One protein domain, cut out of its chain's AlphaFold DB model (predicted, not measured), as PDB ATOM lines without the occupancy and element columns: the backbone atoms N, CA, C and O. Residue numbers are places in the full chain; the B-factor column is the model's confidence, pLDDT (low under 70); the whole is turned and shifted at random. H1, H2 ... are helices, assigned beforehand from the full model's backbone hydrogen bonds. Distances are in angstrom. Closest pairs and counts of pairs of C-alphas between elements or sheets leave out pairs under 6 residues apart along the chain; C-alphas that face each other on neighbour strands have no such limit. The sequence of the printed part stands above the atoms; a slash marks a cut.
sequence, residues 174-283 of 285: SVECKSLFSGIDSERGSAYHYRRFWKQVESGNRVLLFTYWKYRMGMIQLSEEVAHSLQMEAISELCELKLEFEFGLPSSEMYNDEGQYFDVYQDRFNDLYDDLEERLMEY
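AT A GLANCE: This is residues 174 to 283 of the 285 residues of the protein "Uncharacterized SPBc2 prophage-derived protein YoqJ" of Porphyromonadaceae bacterium KH3CP3RA (UniProt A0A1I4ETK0). One long helix, H4, runs through the middle, crossed by H3 on one side and H5 on the other; H1 and H2 are farthest from the middle. The 110 printed residues hold five named helices, H1 to H5 in order, and no named strand: all helix, compact, radius of gyration of the C-alphas 14.4 A, spans 40 by 37 by 25 A.

IN THESE COORDINATES: Find C-alpha 175 at (41.261, -7.985, 40.707), where H1 begins, running to 182. H2 is 191 to 200, H3 203 to 216, H4 224 to 247 over 34.3 A, and H5 263 to 282 over 28.9 A, ending at (35.828, -21.511, 49.495).

HOW THE PARTS SIT: Start at the hub, H4. Its residues 227 to 237 touch H3 at a steep tilt of 49 degrees, closest C-alphas Leu 209 and Ala 234, 5.8 A. Its residues 235 to 243 touch H5 at 53 degrees, also steep, closest C-alphas Cys 239 and Leu 272, 5.9 A. H1 only just touches H4, and also H2, with 3 pairs of C-alphas within 8 A each; the closest are Phe 181 and Leu 238, 6.9 A, and Ser 182 and Phe 197, 6.8 A. Packing is mostly crossed. Every O i to N i+4 pair is within hydrogen-bond range in H1 to H4, and 15 of 16 in H5.

THE WHOLE: C-alphas 187 and 258 are farthest apart, 40.7 A. Residues 248 to 262 make the long link; the printed part has no cut, and no printed residue is under pLDDT 70.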
ATOM      1  N   SER A 174      40.851  -6.149  45.255       93.25
ATOM      2  CA  SER A 174      41.783  -6.771  44.313       93.25
ATOM      3  C   SER A 174      41.061  -7.256  43.051       93.25
ATOM      4  O   SER A 174      39.837  -7.418  43.030       93.25
ATOM      5  N   VAL A 175      41.819  -7.487  41.977       93.50
ATOM      6  CA  VAL A 175      41.261  -7.985  40.707       93.50
ATOM      7  C   VAL A 175      40.658  -9.378  40.889       93.50
ATOM      8  O   VAL A 175      39.616  -9.671  40.312       93.50
ATOM      9  N   GLU A 176      41.252 -10.203  41.744       91.81
ATOM     10  CA  GLU A 176      40.784 -11.548  42.079       91.81
ATOM     11  C   GLU A 176      39.421 -11.492  42.781       91.81
ATOM     12  O   GLU A 176      38.474 -12.144  42.340       91.81
ATOM     13  N   CYS A 177      39.271 -10.630  43.794       91.62
ATOM     14  CA  CYS A 177      37.981 -10.415  44.454       91.62
ATOM     15  C   CYS A 177      36.931  -9.845  43.487       91.62
ATOM     16  O   CYS A 177      35.787 -10.291  43.473       91.62
ATOM     17  N   LYS A 178      37.303  -8.876  42.640       93.81
ATOM     18  CA  LYS A 178      36.387  -8.315  41.630       93.81
ATOM     19  C   LYS A 178      35.963  -9.362  40.601       93.81
ATOM     20  O   LYS A 178      34.802  -9.371  40.198       93.81
ATOM     21  N   SER A 179      36.875 -10.238  40.185       91.44
ATOM     22  CA  SER A 179      36.613 -11.372  39.288       91.44
ATOM     23  C   SER A 179      35.623 -12.364  39.902       91.44
ATOM     24  O   SER A 179      34.721 -12.837  39.212       91.44
ATOM     25  N   LEU A 180      35.720 -12.611  41.212       89.38
ATOM     26  CA  LEU A 180      34.784 -13.469  41.937       89.38
ATOM     27  C   LEU A 180      33.342 -12.945  41.861       89.38
ATOM     28  O   LEU A 180      32.453 -13.691  41.463       89.38
ATOM     29  N   PHE A 181      33.128 -11.661  42.164       89.88
ATOM     30  CA  PHE A 181      31.796 -11.048  42.099       89.88
ATOM     31  C   PHE A 181      31.301 -10.863  40.660       89.88
ATOM     32  O   PHE A 181      30.175 -11.209  40.340       89.88
ATOM     33  N   SER A 182      32.137 -10.333  39.766       89.19
ATOM     34  CA  SER A 182      31.694  -9.979  38.409       89.19
ATOM     35  C   SER A 182      31.663 -11.142  37.417       89.19
ATOM     36  O   SER A 182      31.101 -11.006  36.335       89.19
ATOM     37  N   GLY A 183      32.329 -12.259  37.722       85.69
ATOM     38  CA  GLY A 183      32.587 -13.331  36.757       85.69
ATOM     39  C   GLY A 183      33.583 -12.961  35.647       85.69
ATOM     40  O   GLY A 183      33.853 -13.788  34.779       85.69
ATOM     41  N   ILE A 184      34.140 -11.747  35.658       88.56
ATOM     42  CA  ILE A 184      35.126 -11.301  34.670       88.56
ATOM     43  C   ILE A 184      36.480 -11.918  35.010       88.56
ATOM     44  O   ILE A 184      37.088 -11.545  36.013       88.56
ATOM     45  N   ASP A 185      36.970 -12.780  34.118       88.75
ATOM     46  CA  ASP A 185      38.299 -13.397  34.160       88.75
ATOM     47  C   ASP A 185      39.386 -12.395  34.590       88.75
ATOM     48  O   ASP A 185      39.543 -11.334  33.983       88.75
ATOM     49  N   SER A 186      40.137 -12.728  35.641       90.62
ATOM     50  CA  SER A 186      41.131 -11.842  36.259       90.62
ATOM     51  C   SER A 186      42.360 -11.576  35.390       90.62
ATOM     52  O   SER A 186      43.031 -10.565  35.585       90.62
ATOM     53  N   GLU A 187      42.670 -12.451  34.432       91.50
ATOM     54  CA  GLU A 187      43.792 -12.280  33.502       91.50
ATOM     55  C   GLU A 187      43.402 -11.430  32.284       91.50
ATOM     56  O   GLU A 187      44.249 -10.776  31.674       91.50
ATOM     57  N   ARG A 188      42.113 -11.429  31.922       90.06
ATOM     58  CA  ARG A 188      41.573 -10.689  30.764       90.06
ATOM     59  C   ARG A 188      40.893  -9.376  31.146       90.06
ATOM     60  O   ARG A 188      40.813  -8.456  30.328       90.06
ATOM     61  N   GLY A 189      40.378  -9.298  32.366       89.94
ATOM     62  CA  GLY A 189      39.678  -8.153  32.919       89.94
ATOM     63  C   GLY A 189      40.590  -6.939  33.035       89.94
ATOM     64  O   GLY A 189      41.766  -7.026  33.373       89.94
ATOM     65  N   SER A 190      40.031  -5.762  32.771       93.19
ATOM     66  CA  SER A 190      40.732  -4.494  32.983       93.19
ATOM     67  C   SER A 190      39.912  -3.614  33.913       93.19
ATOM     68  O   SER A 190      38.708  -3.823  34.071       93.19
ATOM     69  N   ALA A 191      40.531  -2.582  34.487       92.62
ATOM     70  CA  ALA A 191      39.831  -1.637  35.359       92.62
ATOM     71  C   ALA A 191      38.578  -1.022  34.700       92.62
ATOM     72  O   ALA A 191      37.610  -0.709  35.385       92.62
ATOM     73  N   TYR A 192      38.569  -0.882  33.369       93.00
ATOM     74  CA  TYR A 192      37.386  -0.444  32.628       93.00
ATOM     75  C   TYR A 192      36.227  -1.446  32.730       93.00
ATOM     76  O   TYR A 192      35.105  -1.035  33.012       93.00
ATOM     77  N   HIS A 193      36.494  -2.742  32.540       93.12
ATOM     78  CA  HIS A 193      35.470  -3.787  32.599       93.12
ATOM     79  C   HIS A 193      34.830  -3.865  33.990       93.12
ATOM     80  O   HIS A 193      33.608  -3.845  34.099       93.12
ATOM     81  N   TYR A 194      35.642  -3.842  35.052       94.69
ATOM     82  CA  TYR A 194      35.139  -3.883  36.430       94.69
ATOM     83  C   TYR A 194      34.345  -2.632  36.821       94.69
ATOM     84  O   TYR A 194      33.326  -2.743  37.497       94.69
ATOM     85  N   ARG A 195      34.766  -1.439  36.374       92.88
ATOM     86  CA  ARG A 195      33.976  -0.213  36.584       92.88
ATOM     87  C   ARG A 195      32.651  -0.254  35.833       92.88
ATOM     88  O   ARG A 195      31.640   0.181  36.369       92.88
ATOM     89  N   ARG A 196      32.652  -0.762  34.598       91.75
ATOM     90  CA  ARG A 196      31.428  -0.892  33.801       91.75
ATOM     91  C   ARG A 196      30.444  -1.858  34.455       91.75
ATOM     92  O   ARG A 196      29.283  -1.492  34.573       91.75
ATOM     93  N   PHE A 197      30.921  -3.023  34.894       92.31
ATOM     94  CA  PHE A 197      30.120  -3.984  35.649       92.31
ATOM     95  C   PHE A 197      29.485  -3.314  36.871       92.31
ATOM     96  O   PHE A 197      28.269  -3.292  36.991       92.31
ATOM     97  N   TRP A 198      30.290  -2.666  37.718       95.00
ATOM     98  CA  TRP A 198      29.782  -2.050  38.945       95.00
ATOM     99  C   TRP A 198      28.723  -0.974  38.693       95.00
ATOM    100  O   TRP A 198      27.720  -0.929  39.397       95.00
ATOM    101  N   LYS A 199      28.892  -0.160  37.640       91.88
ATOM    102  CA  LYS A 199      27.894   0.845  37.236       91.88
ATOM    103  C   LYS A 199      26.569   0.247  36.746       91.88
ATOM    104  O   LYS A 199      25.583   0.973  36.728       91.88
ATOM    105  N   GLN A 200      26.546  -1.020  36.330       88.56
ATOM    106  CA  GLN A 200      25.327  -1.719  35.901       88.56
ATOM    107  C   GLN A 200      24.576  -2.368  37.066       88.56
ATOM    108  O   GLN A 200      23.366  -2.505  36.986       88.56
ATOM    109  N   VAL A 201      25.275  -2.733  38.144       92.44
ATOM    110  CA  VAL A 201      24.643  -3.276  39.353       92.44
ATOM    111  C   VAL A 201      23.804  -2.184  40.013       92.44
ATOM    112  O   VAL A 201      24.334  -1.098  40.247       92.44
ATOM    113  N   GLU A 202      22.537  -2.450  40.332       93.44
ATOM    114  CA  GLU A 202      21.685  -1.498  41.061       93.44
ATOM    115  C   GLU A 202      22.253  -1.176  42.452       93.44
ATOM    116  O   GLU A 202      22.887  -2.016  43.099       93.44
ATOM    117  N   SER A 203      22.011   0.038  42.947       95.12
ATOM    118  CA  SER A 203      22.527   0.522  44.233       95.12
ATOM    119  C   SER A 203      22.204  -0.408  45.411       95.12
ATOM    120  O   SER A 203      23.068  -0.669  46.251       95.12
ATOM    121  N   GLY A 204      20.992  -0.973  45.450       94.50
ATOM    122  CA  GLY A 204      20.579  -1.949  46.463       94.50
ATOM    123  C   GLY A 204      21.448  -3.207  46.446       94.50
ATOM    124  O   GLY A 204      21.971  -3.614  47.485       94.50
ATOM    125  N   ASN A 205      21.704  -3.746  45.254       95.12
ATOM    126  CA  ASN A 205      22.528  -4.935  45.050       95.12
ATOM    127  C   ASN A 205      24.002  -4.667  45.375       95.12
ATOM    128  O   ASN A 205      24.676  -5.501  45.981       95.12
ATOM    129  N   ARG A 206      24.513  -3.465  45.090       96.50
ATOM    130  CA  ARG A 206      25.856  -3.054  45.537       96.50
ATOM    131  C   ARG A 206      25.985  -3.097  47.063       96.50
ATOM    132  O   ARG A 206      26.964  -3.630  47.596       96.50
ATOM    133  N   VAL A 207      24.984  -2.568  47.774       97.00
ATOM    134  CA  VAL A 207      24.931  -2.568  49.246       97.00
ATOM    135  C   VAL A 207      24.794  -3.985  49.804       97.00
ATOM    136  O   VAL A 207      25.448  -4.311  50.803       97.00
ATOM    137  N   LEU A 208      23.994  -4.833  49.158       96.88
ATOM    138  CA  LEU A 208      23.842  -6.249  49.489       96.88
ATOM    139  C   LEU A 208      25.191  -6.977  49.425       96.88
ATOM    140  O   LEU A 208      25.631  -7.547  50.427       96.88
ATOM    141  N   LEU A 209      25.898  -6.879  48.293       96.00
ATOM    142  CA  LEU A 209      27.202  -7.520  48.088       96.00
ATOM    143  C   LEU A 209      28.252  -7.025  49.089       96.00
ATOM    144  O   LEU A 209      28.999  -7.821  49.666       96.00
ATOM    145  N   PHE A 210      28.275  -5.719  49.363       96.81
ATOM    146  CA  PHE A 210      29.157  -5.156  50.382       96.81
ATOM    147  C   PHE A 210      28.827  -5.687  51.786       96.81
ATOM    148  O   PHE A 210      29.720  -5.947  52.598       96.81
ATOM    149  N   THR A 211      27.544  -5.868  52.095       96.75
ATOM    150  CA  THR A 211      27.093  -6.408  53.383       96.75
ATOM    151  C   THR A 211      27.462  -7.877  53.538       96.75
ATOM    152  O   THR A 211      27.992  -8.253  54.588       96.75
ATOM    153  N   TYR A 212      27.291  -8.675  52.484       96.12
ATOM    154  CA  TYR A 212      27.761 -10.056  52.431       96.12
ATOM    155  C   TYR A 212      29.273 -10.152  52.673       96.12
ATOM    156  O   TYR A 212      29.718 -10.899  53.548       96.12
ATOM    157  N   TRP A 213      30.073  -9.328  51.990       95.81
ATOM    158  CA  TRP A 213      31.523  -9.292  52.197       95.81
ATOM    159  C   TRP A 213      31.907  -8.926  53.640       95.81
ATOM    160  O   TRP A 213      32.723  -9.617  54.251       95.81
ATOM    161  N   LYS A 214      31.284  -7.895  54.233       95.88
ATOM    162  CA  LYS A 214      31.525  -7.522  55.643       95.88
ATOM    163  C   LYS A 214      31.249  -8.687  56.594       95.88
ATOM    164  O   LYS A 214      31.991  -8.870  57.558       95.88
ATOM    165  N   TYR A 215      30.188  -9.453  56.341       95.62
ATOM    166  CA  TYR A 215      29.863 -10.639  57.130       95.62
ATOM    167  C   TYR A 215      30.948 -11.713  56.989       95.62
ATOM    168  O   TYR A 215      31.468 -12.188  57.998       95.62
ATOM    169  N   ARG A 216      31.367 -12.029  55.757       93.69
ATOM    170  CA  ARG A 216      32.423 -13.019  55.481       93.69
ATOM    171  C   ARG A 216      33.779 -12.644  56.084       93.69
ATOM    172  O   ARG A 216      34.506 -13.527  56.526       93.69
ATOM    173  N   MET A 217      34.074 -11.348  56.186       93.88
ATOM    174  CA  MET A 217      35.262 -10.810  56.863       93.88
ATOM    175  C   MET A 217      35.148 -10.757  58.396       93.88
ATOM    176  O   MET A 217      36.070 -10.294  59.066       93.88
ATOM    177  N   GLY A 218      34.012 -11.162  58.974       94.56
ATOM    178  CA  GLY A 218      33.766 -11.086  60.415       94.56
ATOM    179  C   GLY A 218      33.620  -9.656  60.955       94.56
ATOM    180  O   GLY A 218      33.712  -9.448  62.164       94.56
ATOM    181  N   MET A 219      33.395  -8.663  60.087       95.81
ATOM    182  CA  MET A 219      33.203  -7.261  60.485       95.81
ATOM    183  C   MET A 219      31.813  -7.006  61.071       95.81
ATOM    184  O   MET A 219      31.627  -6.063  61.842       95.81
ATOM    185  N   ILE A 220      30.835  -7.836  60.704       95.75
ATOM    186  CA  ILE A 220      29.482  -7.825  61.262       95.75
ATOM    187  C   ILE A 220      29.091  -9.232  61.710       95.75
ATOM    188  O   ILE A 220      29.529 -10.226  61.134       95.75
ATOM    189  N   GLN A 221      28.249  -9.307  62.738       96.00
ATOM    190  CA  GLN A 221      27.690 -10.559  63.239       96.00
ATOM    191  C   GLN A 221      26.210 -10.633  62.885       96.00
ATOM    192  O   GLN A 221      25.466  -9.681  63.121       96.00
ATOM    193  N   LEU A 222      25.794 -11.773  62.343       95.19
ATOM    194  CA  LEU A 222      24.418 -12.070  61.959       95.19
ATOM    195  C   LEU A 222      24.005 -13.396  62.603       95.19
ATOM    196  O   LEU A 222      24.860 -14.241  62.884       95.19
ATOM    197  N   SER A 223      22.707 -13.580  62.850       96.50
ATOM    198  CA  SER A 223      22.192 -14.915  63.167       96.50
ATOM    199  C   SER A 223      22.367 -15.830  61.955       96.50
ATOM    200  O   SER A 223      22.453 -15.357  60.824       96.50
ATOM    201  N   GLU A 224      22.395 -17.139  62.189       94.25
ATOM    202  CA  GLU A 224      22.543 -18.137  61.125       94.25
ATOM    203  C   GLU A 224      21.475 -17.985  60.032       94.25
ATOM    204  O   GLU A 224      21.804 -17.952  58.852       94.25
ATOM    205  N   GLU A 225      20.215 -17.771  60.422       96.31
ATOM    206  CA  GLU A 225      19.097 -17.544  59.496       96.31
ATOM    207  C   GLU A 225      19.303 -16.300  58.616       96.31
ATOM    208  O   GLU A 225      19.135 -16.356  57.400       96.31
ATOM    209  N   VAL A 226      19.723 -15.180  59.215       95.81
ATOM    210  CA  VAL A 226      19.944 -13.924  58.480       95.81
ATOM    211  C   VAL A 226      21.177 -14.024  57.586       95.81
ATOM    212  O   VAL A 226      21.161 -13.525  56.466       95.81
ATOM    213  N   ALA A 227      22.238 -14.681  58.057       94.75
ATOM    214  CA  ALA A 227      23.439 -14.925  57.267       94.75
ATOM    215  C   ALA A 227      23.149 -15.805  56.045       94.75
ATOM    216  O   ALA A 227      23.609 -15.492  54.949       94.75
ATOM    217  N   HIS A 228      22.362 -16.869  56.225       95.06
ATOM    218  CA  HIS A 228      21.963 -17.749  55.135       95.06
ATOM    219  C   HIS A 228      21.103 -17.009  54.103       95.06
ATOM    220  O   HIS A 228      21.403 -17.069  52.916       95.06
ATOM    221  N   SER A 229      20.112 -16.227  54.549       96.50
ATOM    222  CA  SER A 229      19.299 -15.392  53.652       96.50
ATOM    223  C   SER A 229      20.150 -14.389  52.870       96.50
ATOM    224  O   SER A 229      19.988 -14.271  51.662       96.50
ATOM    225  N   LEU A 230      21.084 -13.703  53.537       96.19
ATOM    226  CA  LEU A 230      21.995 -12.746  52.900       96.19
ATOM    227  C   LEU A 230      22.882 -13.416  51.843       96.19
ATOM    228  O   LEU A 230      23.135 -12.832  50.794       96.19
ATOM    229  N   GLN A 231      23.372 -14.625  52.123       95.12
ATOM    230  CA  GLN A 231      24.146 -15.409  51.164       95.12
ATOM    231  C   GLN A 231      23.306 -15.779  49.943       95.12
ATOM    232  O   GLN A 231      23.754 -15.550  48.824       95.12
ATOM    233  N   MET A 232      22.107 -16.327  50.156       96.00
ATOM    234  CA  MET A 232      21.217 -16.721  49.064       96.00
ATOM    235  C   MET A 232      20.869 -15.536  48.167       96.00
ATOM    236  O   MET A 232      20.938 -15.651  46.947       96.00
ATOM    237  N   GLU A 233      20.537 -14.395  48.768       95.94
ATOM    238  CA  GLU A 233      20.223 -13.162  48.046       95.94
ATOM    239  C   GLU A 233      21.446 -12.687  47.252       95.94
ATOM    240  O   GLU A 233      21.364 -12.515  46.042       95.94
ATOM    241  N   ALA A 234      22.624 -12.598  47.883       94.75
ATOM    242  CA  ALA A 234      23.847 -12.173  47.204       94.75
ATOM    243  C   ALA A 234      24.220 -13.077  46.016       94.75
ATOM    244  O   ALA A 234      24.621 -12.570  44.972       94.75
ATOM    245  N   ILE A 235      24.099 -14.400  46.155       94.69
ATOM    246  CA  ILE A 235      24.390 -15.342  45.063       94.69
ATOM    247  C   ILE A 235      23.345 -15.211  43.955       94.69
ATOM    248  O   ILE A 235      23.721 -15.154  42.785       94.69
ATOM    249  N   SER A 236      22.061 -15.125  44.312       93.88
ATOM    250  CA  SER A 236      20.966 -14.994  43.345       93.88
ATOM    251  C   SER A 236      21.139 -13.742  42.491       93.88
ATOM    252  O   SER A 236      21.156 -13.854  41.269       93.88
ATOM    253  N   GLU A 237      21.412 -12.588  43.104       92.31
ATOM    254  CA  GLU A 237      21.643 -11.335  42.372       92.31
ATOM    255  C   GLU A 237      22.838 -11.431  41.410       92.31
ATOM    256  O   GLU A 237      22.791 -10.950  40.278       92.31
ATOM    257  N   LEU A 238      23.928 -12.091  41.816       91.81
ATOM    258  CA  LEU A 238      25.066 -12.319  40.921       91.81
ATOM    259  C   LEU A 238      24.722 -13.264  39.764       91.81
ATOM    260  O   LEU A 238      25.250 -13.088  38.663       91.81
ATOM    261  N   CYS A 239      23.868 -14.263  39.997       92.19
ATOM    262  CA  CYS A 239      23.370 -15.144  38.943       92.19
ATOM    263  C   CYS A 239      22.515 -14.363  37.946       92.19
ATOM    264  O   CYS A 239      22.746 -14.482  36.745       92.19
ATOM    265  N   GLU A 240      21.598 -13.521  38.427       91.19
ATOM    266  CA  GLU A 240      20.744 -12.683  37.579       91.19
ATOM    267  C   GLU A 240      21.575 -11.745  36.708       91.19
ATOM    268  O   GLU A 240      21.459 -11.782  35.485       91.19
ATOM    269  N   LEU A 241      22.520 -11.007  37.297       88.88
ATOM    270  CA  LEU A 241      23.418 -10.120  36.548       88.88
ATOM    271  C   LEU A 241      24.223 -10.862  35.468       88.88
ATOM    272  O   LEU A 241      24.464 -10.330  34.380       88.88
ATOM    273  N   LYS A 242      24.656 -12.097  35.753       88.50
ATOM    274  CA  LYS A 242      25.353 -12.937  34.770       88.50
ATOM    275  C   LYS A 242      24.418 -13.412  33.666       88.50
ATOM    276  O   LYS A 242      24.821 -13.370  32.507       88.50
ATOM    277  N   LEU A 243      23.198 -13.830  33.993       90.88
ATOM    278  CA  LEU A 243      22.199 -14.214  32.996       90.88
ATOM    279  C   LEU A 243      21.854 -13.037  32.086       90.88
ATOM    280  O   LEU A 243      21.871 -13.186  30.866       90.88
ATOM    281  N   GLU A 244      21.605 -11.855  32.648       89.44
ATOM    282  CA  GLU A 244      21.316 -10.655  31.862       89.44
ATOM    283  C   GLU A 244      22.447 -10.340  30.882       89.44
ATOM    284  O   GLU A 244      22.211 -10.024  29.712       89.44
ATOM    285  N   PHE A 245      23.694 -10.486  31.335       84.62
ATOM    286  CA  PHE A 245      24.868 -10.314  30.491       84.62
ATOM    287  C   PHE A 245      25.001 -11.404  29.413       84.62
ATOM    288  O   PHE A 245      25.292 -11.081  28.259       84.62
ATOM    289  N   GLU A 246      24.799 -12.678  29.763       88.56
ATOM    290  CA  GLU A 246      24.913 -13.825  28.849       88.56
ATOM    291  C   GLU A 246      23.842 -13.796  27.749       88.56
ATOM    292  O   GLU A 246      24.148 -14.049  26.580       88.56
ATOM    293  N   PHE A 247      22.600 -13.466  28.107       88.81
ATOM    294  CA  PHE A 247      21.455 -13.493  27.196       88.81
ATOM    295  C   PHE A 247      21.150 -12.138  26.551       88.81
ATOM    296  O   PHE A 247      20.446 -12.094  25.542       88.81
ATOM    297  N   GLY A 248      21.686 -11.037  27.085       87.31
ATOM    298  CA  GLY A 248      21.422  -9.687  26.584       87.31
ATOM    299  C   GLY A 248      19.968  -9.245  26.768       87.31
ATOM    300  O   GLY A 248      19.474  -8.447  25.970       87.31
ATOM    301  N   LEU A 249      19.290  -9.786  27.782       88.31
ATOM    302  CA  LEU A 249      17.893  -9.523  28.129       88.31
ATOM    303  C   LEU A 249      17.813  -9.136  29.610       88.31
ATOM    304  O   LEU A 249      18.583  -9.683  30.393       88.31
ATOM    305  N   PRO A 250      16.910  -8.230  30.014       85.25
ATOM    306  CA  PRO A 250      16.683  -7.946  31.429       85.25
ATOM    307  C   PRO A 250      16.050  -9.157  32.133       85.25
ATOM    308  O   PRO A 250      15.258  -9.880  31.522       85.25
ATOM    309  N   SER A 251      16.326  -9.344  33.425       83.69
ATOM    310  CA  SER A 251      15.830 -10.478  34.218       83.69
ATOM    311  C   SER A 251      14.306 -10.567  34.183       83.69
ATOM    312  O   SER A 251      13.751 -11.649  34.033       83.69
ATOM    313  N   SER A 252      13.617  -9.423  34.170       83.81
ATOM    314  CA  SER A 252      12.153  -9.336  34.041       83.81
ATOM    315  C   SER A 252      11.558 -10.036  32.806       83.81
ATOM    316  O   SER A 252      10.381 -10.384  32.827       83.81
ATOM    317  N   GLU A 253      12.341 -10.272  31.748       87.81
ATOM    318  CA  GLU A 253      11.911 -11.009  30.548       87.81
ATOM    319  C   GLU A 253      12.181 -12.523  30.637       87.81
ATOM    320  O   GLU A 253      11.785 -13.281  29.751       87.81
ATOM    321  N   MET A 254      12.842 -12.982  31.702       90.81
ATOM    322  CA  MET A 254      13.219 -14.384  31.901       90.81
ATOM    323  C   MET A 254      12.186 -15.184  32.703       90.81
ATOM    324  O   MET A 254      12.295 -16.412  32.773       90.81
ATOM    325  N   TYR A 255      11.173 -14.515  33.258       88.50
ATOM    326  CA  TYR A 255      10.092 -15.130  34.024       88.50
ATOM    327  C   TYR A 255       8.795 -15.205  33.214       88.50
ATOM    328  O   TYR A 255       8.494 -14.345  32.386       88.50
ATOM    329  N   ASN A 256       7.992 -16.228  33.492       87.12
ATOM    330  CA  ASN A 256       6.607 -16.306  33.051       87.12
ATOM    331  C   ASN A 256       5.685 -15.451  33.949       87.12
ATOM    332  O   ASN A 256       6.091 -14.947  34.997       87.12
ATOM    333  N   ASP A 257       4.408 -15.340  33.572       86.88
ATOM    334  CA  ASP A 257       3.400 -14.586  34.338       86.88
ATOM    335  C   ASP A 257       3.152 -15.144  35.759       86.88
ATOM    336  O   ASP A 257       2.530 -14.480  36.592       86.88
ATOM    337  N   GLU A 258       3.629 -16.359  36.053       86.38
ATOM    338  CA  GLU A 258       3.562 -17.005  37.369       86.38
ATOM    339  C   GLU A 258       4.808 -16.722  38.234       86.38
ATOM    340  O   GLU A 258       4.882 -17.185  39.373       86.38
ATOM    341  N   GLY A 259       5.775 -15.948  37.721       81.31
ATOM    342  CA  GLY A 259       7.023 -15.607  38.408       81.31
ATOM    343  C   GLY A 259       8.056 -16.736  38.420       81.31
ATOM    344  O   GLY A 259       8.973 -16.711  39.237       81.31
ATOM    345  N   GLN A 260       7.910 -17.737  37.551       84.38
ATOM    346  CA  GLN A 260       8.879 -18.821  37.384       84.38
ATOM    347  C   GLN A 260       9.755 -18.553  36.168       84.38
ATOM    348  O   GLN A 260       9.250 -18.111  35.134       84.38
ATOM    349  N   TYR A 261      11.049 -18.853  36.264       86.81
ATOM    350  CA  TYR A 261      11.932 -18.805  35.105       86.81
ATOM    351  C   TYR A 261      11.420 -19.719  33.987       86.81
ATOM    352  O   TYR A 261      10.933 -20.821  34.242       86.81
ATOM    353  N   PHE A 262      11.581 -19.296  32.732       88.62
ATOM    354  CA  PHE A 262      11.489 -20.248  31.625       88.62
ATOM    355  C   PHE A 262      12.605 -21.294  31.748       88.62
ATOM    356  O   PHE A 262      13.728 -20.949  32.117       88.62
ATOM    357  N   ASP A 263      12.319 -22.547  31.381       87.50
ATOM    358  CA  ASP A 263      13.226 -23.697  31.561       87.50
ATOM    359  C   ASP A 263      14.672 -23.416  31.107       87.50
ATOM    360  O   ASP A 263      15.628 -23.754  31.800       87.50
ATOM    361  N   VAL A 264      14.837 -22.716  29.975       83.25
ATOM    362  CA  VAL A 264      16.150 -22.359  29.406       83.25
ATOM    363  C   VAL A 264      17.007 -21.487  30.334       83.25
ATOM    364  O   VAL A 264      18.233 -21.584  30.304       83.25
ATOM    365  N   TYR A 265      16.378 -20.643  31.150       92.25
ATOM    366  CA  TYR A 265      17.053 -19.778  32.117       92.25
ATOM    367  C   TYR A 265      17.170 -20.455  33.477       92.25
ATOM    368  O   TYR A 265      18.181 -20.274  34.141       92.25
ATOM    369  N   GLN A 266      16.179 -21.264  33.870       91.56
ATOM    370  CA  GLN A 266      16.175 -21.953  35.160       91.56
ATOM    371  C   GLN A 266      17.354 -22.921  35.294       91.56
ATOM    372  O   GLN A 266      18.046 -22.897  36.311       91.56
ATOM    373  N   ASP A 267      17.610 -23.740  34.270       91.06
ATOM    374  CA  ASP A 267      18.739 -24.676  34.284       91.06
ATOM    375  C   ASP A 267      20.067 -23.914  34.371       91.06
ATOM    376  O   ASP A 267      20.926 -24.228  35.195       91.06
ATOM    377  N   ARG A 268      20.204 -22.841  33.579       93.31
ATOM    378  CA  ARG A 268      21.419 -22.020  33.580       93.31
ATOM    379  C   ARG A 268      21.617 -21.264  34.895       93.31
ATOM    380  O   ARG A 268      22.755 -21.135  35.340       93.31
ATOM    381  N   PHE A 269      20.542 -20.775  35.509       93.56
ATOM    382  CA  PHE A 269      20.569 -20.138  36.822       93.56
ATOM    383  C   PHE A 269      21.104 -21.107  37.875       93.56
ATOM    384  O   PHE A 269      22.008 -20.746  38.616       93.56
ATOM    385  N   ASN A 270      20.592 -22.341  37.903       93.44
ATOM    386  CA  ASN A 270      21.020 -23.357  38.866       93.44
ATOM    387  C   ASN A 270      22.513 -23.686  38.706       93.44
ATOM    388  O   ASN A 270      23.244 -23.678  39.691       93.44
ATOM    389  N   ASP A 271      22.983 -23.873  37.466       92.56
ATOM    390  CA  ASP A 271      24.409 -24.100  37.186       92.56
ATOM    391  C   ASP A 271      25.287 -22.929  37.667       92.56
ATOM    392  O   ASP A 271      26.382 -23.129  38.196       92.56
ATOM    393  N   LEU A 272      24.832 -21.687  37.451       92.69
ATOM    394  CA  LEU A 272      25.535 -20.485  37.907       92.69
ATOM    395  C   LEU A 272      25.537 -20.368  39.431       92.69
ATOM    396  O   LEU A 272      26.538 -19.923  39.993       92.69
ATOM    397  N   TYR A 273      24.431 -20.745  40.069       94.81
ATOM    398  CA  TYR A 273      24.258 -20.689  41.511       94.81
ATOM    399  C   TYR A 273      25.218 -21.655  42.201       94.81
ATOM    400  O   TYR A 273      25.958 -21.225  43.083       94.81
ATOM    401  N   ASP A 274      25.275 -22.911  41.750       93.75
ATOM    402  CA  ASP A 274      26.169 -23.929  42.310       93.75
ATOM    403  C   ASP A 274      27.652 -23.510  42.179       93.75
ATOM    404  O   ASP A 274      28.393 -23.556  43.163       93.75
ATOM    405  N   ASP A 275      28.078 -23.010  41.003       91.50
ATOM    406  CA  ASP A 275      29.449 -22.495  40.787       91.50
ATOM    407  C   ASP A 275      29.767 -21.303  41.702       91.50
ATOM    408  O   ASP A 275      30.838 -21.231  42.312       91.50
ATOM    409  N   LEU A 276      28.853 -20.333  41.791       91.94
ATOM    410  CA  LEU A 276      29.062 -19.136  42.600       91.94
ATOM    411  C   LEU A 276      29.067 -19.449  44.092       91.94
ATOM    412  O   LEU A 276      29.887 -18.878  44.813       91.94
ATOM    413  N   GLU A 277      28.184 -20.333  44.549       93.69
ATOM    414  CA  GLU A 277      28.130 -20.758  45.942       93.69
ATOM    415  C   GLU A 277      29.442 -21.424  46.354       93.69
ATOM    416  O   GLU A 277      30.060 -20.980  47.324       93.69
ATOM    417  N   GLU A 278      29.912 -22.415  45.590       91.50
ATOM    418  CA  GLU A 278      31.181 -23.103  45.854       91.50
ATOM    419  C   GLU A 278      32.337 -22.096  45.917       91.50
ATOM    420  O   GLU A 278      33.027 -21.978  46.935       91.50
ATOM    421  N   ARG A 279      32.490 -21.275  44.872       89.81
ATOM    422  CA  ARG A 279      33.594 -20.311  44.775       89.81
ATOM    423  C   ARG A 279      33.567 -19.271  45.883       89.81
ATOM    424  O   ARG A 279      34.618 -18.952  46.436       89.81
ATOM    425  N   LEU A 280      32.401 -18.709  46.202       89.44
ATOM    426  CA  LEU A 280      32.293 -17.720  47.270       89.44
ATOM    427  C   LEU A 280      32.599 -18.366  48.617       89.44
ATOM    428  O   LEU A 280      33.326 -17.765  49.410       89.44
ATOM    429  N   MET A 281      32.084 -19.563  48.894       88.00
ATOM    430  CA  MET A 281      32.268 -20.243  50.180       88.00
ATOM    431  C   MET A 281      33.713 -20.673  50.426       88.00
ATOM    432  O   MET A 281      34.201 -20.534  51.549       88.00
ATOM    433  N   GLU A 282      34.420 -21.123  49.392       89.00
ATOM    434  CA  GLU A 282      35.828 -21.511  49.495       89.00
ATOM    435  C   GLU A 282      36.782 -20.312  49.566       89.00
ATOM    436  O   GLU A 282      37.865 -20.410  50.152       89.00
ATOM    437  N   TYR A 283      36.388 -19.168  49.000       87.38
ATOM    438  CA  TYR A 283      37.246 -17.992  48.962       87.38
ATOM    439  C   TYR A 283      37.476 -17.397  50.358       87.38
ATOM    440  O   TYR A 283      36.541 -17.093  51.105       87.38
TER     441      TYR A 283